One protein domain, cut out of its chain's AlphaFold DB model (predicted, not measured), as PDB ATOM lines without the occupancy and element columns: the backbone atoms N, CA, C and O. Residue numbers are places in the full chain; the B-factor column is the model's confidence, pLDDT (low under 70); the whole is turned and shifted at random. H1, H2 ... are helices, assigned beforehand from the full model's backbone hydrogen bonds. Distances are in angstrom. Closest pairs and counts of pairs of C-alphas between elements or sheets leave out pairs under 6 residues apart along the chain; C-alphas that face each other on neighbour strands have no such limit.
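This is residues 66 to 112 of the 113 residues of the protein "Transposase-like protein, IS1167" of Streptococcus pneumoniae (UniProt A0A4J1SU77). One long helix, H2, makes the length of the model, and the shorter H1 packs on its first half, the two forming an open V that a short loop joins. Residues 100 to 112, mostly the far part of H2, stick out as a free arm. The printed part has 47 residues with two named helices, H1 then H2, and no named strand: all helix. It is loose, with a radius of gyration of the C-alphas of 12.3 A, and spans 41 by 20 by 15 A.

H2, residues 88 to 110, touches H1, residues 66 to 81, with residues 91 to 95 alone. H1 touches H2 with residues 74 to 79 alone. Their closest C-alphas, those of Ile 75 and Ile 95, are 6.5 A apart. Their lines stand at a steep tilt of 53 degrees, and they run opposite ways. In H1 and H2, every O i to N i+4 pair is within hydrogen-bond range.

H2 measures 33.6 A from C-alpha 88 at (-9.283, -37.018, -6.118) to C-alpha 110 at (-22.054, -13.270, 13.978). H1 measures 22.3 A and begins at C-alpha 66, (-30.353, -29.299, 5.737).

The two C-alphas farthest apart, of Arg 86 and Arg 112, are 40.9 A apart. The printed part has no cut, and the six-residue link is short. Residues 108 to 112 have pLDDT under 70.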
ATOM      1  N   ALA A  66     -30.720 -30.543   6.414       88.94
ATOM      2  CA  ALA A  66     -30.353 -29.299   5.737       88.94
ATOM      3  C   ALA A  66     -28.834 -29.058   5.684       88.94
ATOM      4  O   ALA A  66     -28.307 -28.630   4.658       88.94
ATOM      5  N   LYS A  67     -28.102 -29.370   6.764       88.50
ATOM      6  CA  LYS A  67     -26.642 -29.178   6.817       88.50
ATOM      7  C   LYS A  67     -25.893 -30.128   5.875       88.50
ATOM      8  O   LYS A  67     -24.927 -29.718   5.223       88.50
ATOM      9  N   LEU A  68     -26.343 -31.379   5.794       91.38
ATOM     10  CA  LEU A  68     -25.780 -32.373   4.881       91.38
ATOM     11  C   LEU A  68     -26.074 -31.975   3.435       91.38
ATOM     12  O   LEU A  68     -25.158 -31.939   2.616       91.38
ATOM     13  N   GLU A  69     -27.303 -31.557   3.138       92.31
ATOM     14  CA  GLU A  69     -27.671 -31.215   1.768       92.31
ATOM     15  C   GLU A  69     -27.031 -29.913   1.276       92.31
ATOM     16  O   GLU A  69     -26.582 -29.830   0.132       92.31
ATOM     17  N   ALA A  70     -26.854 -28.926   2.158       92.44
ATOM     18  CA  ALA A  70     -26.056 -27.741   1.855       92.44
ATOM     19  C   ALA A  70     -24.604 -28.103   1.486       92.44
ATOM     20  O   ALA A  70     -24.030 -27.510   0.566       92.44
ATOM     21  N   THR A  71     -24.020 -29.089   2.175       93.75
ATOM     22  CA  THR A  71     -22.673 -29.599   1.877       93.75
ATOM     23  C   THR A  71     -22.645 -30.342   0.542       93.75
ATOM     24  O   THR A  71     -21.806 -30.037  -0.308       93.75
ATOM     25  N   ASN A  72     -23.591 -31.253   0.304       95.69
ATOM     26  CA  ASN A  72     -23.695 -32.007  -0.947       95.69
ATOM     27  C   ASN A  72     -23.843 -31.085  -2.160       95.69
ATOM     28  O   ASN A  72     -23.174 -31.279  -3.176       95.69
ATOM     29  N   ASN A  73     -24.675 -30.050  -2.053       95.69
ATOM     30  CA  ASN A  73     -24.878 -29.081  -3.127       95.69
ATOM     31  C   ASN A  73     -23.617 -28.265  -3.421       95.69
ATOM     32  O   ASN A  73     -23.296 -28.037  -4.588       95.69
ATOM     33  N   LEU A  74     -22.848 -27.893  -2.392       94.19
ATOM     34  CA  LEU A  74     -21.545 -27.257  -2.583       94.19
ATOM     35  C   LEU A  74     -20.563 -28.187  -3.310       94.19
ATOM     36  O   LEU A  74     -19.903 -27.758  -4.253       94.19
ATOM     37  N   ILE A  75     -20.489 -29.462  -2.922       95.00
ATOM     38  CA  ILE A  75     -19.617 -30.456  -3.568       95.00
ATOM     39  C   ILE A  75     -20.006 -30.641  -5.042       95.00
ATOM     40  O   ILE A  75     -19.138 -30.610  -5.919       95.00
ATOM     41  N   LYS A  76     -21.309 -30.773  -5.332       95.12
ATOM     42  CA  LYS A  76     -21.843 -30.854  -6.702       95.12
ATOM     43  C   LYS A  76     -21.467 -29.613  -7.520       95.12
ATOM     44  O   LYS A  76     -21.014 -29.754  -8.655       95.12
ATOM     45  N   LEU A  77     -21.587 -28.413  -6.943       95.19
ATOM     46  CA  LEU A  77     -21.197 -27.155  -7.588       95.19
ATOM     47  C   LEU A  77     -19.695 -27.109  -7.899       95.19
ATOM     48  O   LEU A  77     -19.319 -26.774  -9.019       95.19
ATOM     49  N   ILE A  78     -18.840 -27.486  -6.944       93.44
ATOM     50  CA  ILE A  78     -17.382 -27.533  -7.134       93.44
ATOM     51  C   ILE A  78     -17.020 -28.499  -8.264       93.44
ATOM     52  O   ILE A  78     -16.235 -28.147  -9.143       93.44
ATOM     53  N   LYS A  79     -17.620 -29.697  -8.272       94.56
ATOM     54  CA  LYS A  79     -17.404 -30.696  -9.325       94.56
ATOM     55  C   LYS A  79     -17.836 -30.175 -10.699       94.56
ATOM     56  O   LYS A  79     -17.096 -30.357 -11.662       94.56
ATOM     57  N   ARG A  80     -18.998 -29.512 -10.781       94.75
ATOM     58  CA  ARG A  80     -19.532 -28.933 -12.025       94.75
ATOM     59  C   ARG A  80     -18.652 -27.804 -12.559       94.75
ATOM     60  O   ARG A  80     -18.321 -27.815 -13.735       94.75
ATOM     61  N   ASN A  81     -18.232 -26.877 -11.700       91.38
ATOM     62  CA  ASN A  81     -17.426 -25.721 -12.104       91.38
ATOM     63  C   ASN A  81     -16.016 -26.104 -12.577       91.38
ATOM     64  O   ASN A  81     -15.421 -25.385 -13.368       91.38
ATOM     65  N   ALA A  82     -15.477 -27.221 -12.087       90.56
ATOM     66  CA  ALA A  82     -14.182 -27.736 -12.521       90.56
ATOM     67  C   ALA A  82     -14.266 -28.623 -13.776       90.56
ATOM     68  O   ALA A  82     -13.229 -29.079 -14.248       90.56
ATOM     69  N   PHE A  83     -15.473 -28.898 -14.293       89.50
ATOM     70  CA  PHE A  83     -15.716 -29.910 -15.330       89.50
ATOM     71  C   PHE A  83     -15.161 -31.296 -14.944       89.50
ATOM     72  O   PHE A  83     -14.694 -32.068 -15.778       89.50
ATOM     73  N   GLY A  84     -15.236 -31.623 -13.649       87.00
ATOM     74  CA  GLY A  84     -14.642 -32.825 -13.069       87.00
ATOM     75  C   GLY A  84     -13.218 -32.622 -12.542       87.00
ATOM     76  O   GLY A  84     -12.573 -31.603 -12.749       87.00
ATOM     77  N   PHE A  85     -12.725 -33.611 -11.800       89.25
ATOM     78  CA  PHE A  85     -11.368 -33.614 -11.256       89.25
ATOM     79  C   PHE A  85     -10.679 -34.905 -11.681       89.25
ATOM     80  O   PHE A  85     -11.186 -35.987 -11.403       89.25
ATOM     81  N   ARG A  86      -9.509 -34.792 -12.320       89.88
ATOM     82  CA  ARG A  86      -8.678 -35.960 -12.671       89.88
ATOM     83  C   ARG A  86      -8.029 -36.597 -11.439       89.88
ATOM     84  O   ARG A  86      -7.797 -37.795 -11.414       89.88
ATOM     85  N   ASN A  87      -7.740 -35.786 -10.420       93.38
ATOM     86  CA  ASN A  87      -7.104 -36.207  -9.176       93.38
ATOM     87  C   ASN A  87      -8.060 -35.980  -7.991       93.38
ATOM     88  O   ASN A  87      -8.502 -34.854  -7.745       93.38
ATOM     89  N   PHE A  88      -8.358 -37.050  -7.251       92.44
ATOM     90  CA  PHE A  88      -9.283 -37.018  -6.118       92.44
ATOM     91  C   PHE A  88      -8.756 -36.215  -4.917       92.44
ATOM     92  O   PHE A  88      -9.533 -35.538  -4.243       92.44
ATOM     93  N   GLU A  89      -7.444 -36.201  -4.675       96.12
ATOM     94  CA  GLU A  89      -6.845 -35.367  -3.625       96.12
ATOM     95  C   GLU A  89      -7.044 -33.881  -3.909       96.12
ATOM     96  O   GLU A  89      -7.400 -33.112  -3.016       96.12
ATOM     97  N   ASN A  90      -6.907 -33.471  -5.171       94.00
ATOM     98  CA  ASN A  90      -7.179 -32.091  -5.568       94.00
ATOM     99  C   ASN A  90      -8.660 -31.731  -5.384       94.00
ATOM    100  O   ASN A  90      -8.973 -30.612  -4.967       94.00
ATOM    101  N   PHE A  91      -9.570 -32.683  -5.615       95.00
ATOM    102  CA  PHE A  91     -10.993 -32.492  -5.342       95.00
ATOM    103  C   PHE A  91     -11.265 -32.291  -3.848       95.00
ATOM    104  O   PHE A  91     -11.889 -31.296  -3.471       95.00
ATOM    105  N   LYS A  92     -10.733 -33.170  -2.988       94.94
ATOM    106  CA  LYS A  92     -10.853 -33.040  -1.527       94.94
ATOM    107  C   LYS A  92     -10.307 -31.702  -1.039       94.94
ATOM    108  O   LYS A  92     -11.009 -30.987  -0.327       94.94
ATOM    109  N   LYS A  93      -9.100 -31.317  -1.470       95.56
ATOM    110  CA  LYS A  93      -8.488 -30.025  -1.114       95.56
ATOM    111  C   LYS A  93      -9.400 -28.851  -1.478       95.56
ATOM    112  O   LYS A  93      -9.612 -27.964  -0.655       95.56
ATOM    113  N   ARG A  94     -10.002 -28.862  -2.674       94.38
ATOM    114  CA  ARG A  94     -10.920 -27.797  -3.107       94.38
ATOM    115  C   ARG A  94     -12.193 -27.734  -2.256       94.38
ATOM    116  O   ARG A  94     -12.636 -26.632  -1.936       94.38
ATOM    117  N   ILE A  95     -12.749 -28.884  -1.865       95.00
ATOM    118  CA  ILE A  95     -13.902 -28.963  -0.954       95.00
ATOM    119  C   ILE A  95     -13.546 -28.376   0.417       95.00
ATOM    120  O   ILE A  95     -14.278 -27.519   0.909       95.00
ATOM    121  N   PHE A  96     -12.414 -28.774   1.007       93.88
ATOM    122  CA  PHE A  96     -11.978 -28.268   2.314       93.88
ATOM    123  C   PHE A  96     -11.782 -26.751   2.317       93.88
ATOM    124  O   PHE A  96     -12.290 -26.073   3.208       93.88
ATOM    125  N   ILE A  97     -11.119 -26.207   1.292       94.00
ATOM    126  CA  ILE A  97     -10.929 -24.756   1.150       94.00
ATOM    127  C   ILE A  97     -12.285 -24.040   1.076       94.00
ATOM    128  O   ILE A  97     -12.518 -23.082   1.810       94.00
ATOM    129  N   ALA A  98     -13.211 -24.519   0.240       92.62
ATOM    130  CA  ALA A  98     -14.527 -23.896   0.085       92.62
ATOM    131  C   ALA A  98     -15.365 -23.933   1.377       92.62
ATOM    132  O   ALA A  98     -16.043 -22.955   1.703       92.62
ATOM    133  N   LEU A  99     -15.308 -25.041   2.124       90.94
ATOM    134  CA  LEU A  99     -15.984 -25.175   3.417       90.94
ATOM    135  C   LEU A  99     -15.396 -24.228   4.471       90.94
ATOM    136  O   LEU A  99     -16.158 -23.565   5.179       90.94
ATOM    137  N   ASN A 100     -14.066 -24.115   4.542       89.19
ATOM    138  CA  ASN A 100     -13.387 -23.209   5.470       89.19
ATOM    139  C   ASN A 100     -13.723 -21.741   5.179       89.19
ATOM    140  O   ASN A 100     -14.118 -21.024   6.095       89.19
ATOM    141  N   ILE A 101     -13.701 -21.323   3.906       85.62
ATOM    142  CA  ILE A 101     -14.093 -19.963   3.495       85.62
ATOM    143  C   ILE A 101     -15.536 -19.653   3.916       85.62
ATOM    144  O   ILE A 101     -15.825 -18.569   4.427       85.62
ATOM    145  N   LYS A 102     -16.469 -20.599   3.728       82.69
ATOM    146  CA  LYS A 102     -17.860 -20.422   4.177       82.69
ATOM    147  C   LYS A 102     -17.943 -20.234   5.693       82.69
ATOM    148  O   LYS A 102     -18.658 -19.347   6.148       82.69
ATOM    149  N   LYS A 103     -17.205 -21.042   6.461       84.00
ATOM    150  CA  LYS A 103     -17.172 -20.974   7.930       84.00
ATOM    151  C   LYS A 103     -16.631 -19.631   8.426       84.00
ATOM    152  O   LYS A 103     -17.211 -19.056   9.345       84.00
ATOM    153  N   GLU A 104     -15.558 -19.125   7.824       80.62
ATOM    154  CA  GLU A 104     -14.987 -17.814   8.157       80.62
ATOM    155  C   GLU A 104     -15.963 -16.669   7.872       80.62
ATOM    156  O   GLU A 104     -16.189 -15.831   8.744       80.62
ATOM    157  N   ARG A 105     -16.634 -16.679   6.710       79.00
ATOM    158  CA  ARG A 105     -17.664 -15.675   6.388       79.00
ATOM    159  C   ARG A 105     -18.805 -15.661   7.404       79.00
ATOM    160  O   ARG A 105     -19.230 -14.588   7.815       79.00
ATOM    161  N   THR A 106     -19.294 -16.825   7.832       77.94
ATOM    162  CA  THR A 106     -20.369 -16.893   8.834       77.94
ATOM    163  C   THR A 106     -19.926 -16.348  10.196       77.94
ATOM    164  O   THR A 106     -20.699 -15.642  10.838       77.94
ATOM    165  N   LYS A 107     -18.680 -16.604  10.628       73.00
ATOM    166  CA  LYS A 107     -18.138 -16.038  11.881       73.00
ATOM    167  C   LYS A 107     -18.098 -14.507  11.868       73.00
ATOM    168  O   LYS A 107     -18.414 -13.883  12.876       73.00
ATOM    169  N   PHE A 108     -17.731 -13.909  10.736       67.56
ATOM    170  CA  PHE A 108     -17.693 -12.452  10.591       67.56
ATOM    171  C   PHE A 108     -19.084 -11.808  10.694       67.56
ATOM    172  O   PHE A 108     -19.225 -10.709  11.215       67.56
ATOM    173  N   VAL A 109     -20.133 -12.497  10.237       67.75
ATOM    174  CA  VAL A 109     -21.515 -12.004  10.368       67.75
ATOM    175  C   VAL A 109     -21.997 -12.059  11.822       67.75
ATOM    176  O   VAL A 109     -22.643 -11.125  12.276       67.75
ATOM    177  N   LEU A 110     -21.649 -13.110  12.571       66.38
ATOM    178  CA  LEU A 110     -22.054 -13.270  13.978       66.38
ATOM    179  C   LEU A 110     -21.321 -12.332  14.953       66.38
ATOM    180  O   LEU A 110     -21.803 -12.116  16.054       66.38
ATOM    181  N   SER A 111     -20.170 -11.783  14.559       61.88
ATOM    182  CA  SER A 111     -19.371 -10.841  15.365       61.88
ATOM    183  C   SER A 111     -19.762  -9.371  15.163       61.88
ATOM    184  O   SER A 111     -19.113  -8.486  15.708       61.88
ATOM    185  N   ARG A 112     -20.808  -9.101  14.372       55.97
ATOM    186  CA  ARG A 112     -21.369  -7.761  14.128       55.97
ATOM    187  C   ARG A 112     -22.636  -7.466  14.951       55.97
ATOM    188  O   ARG A 112     -23.344  -6.519  14.618       55.97
TER     189      ARG A 112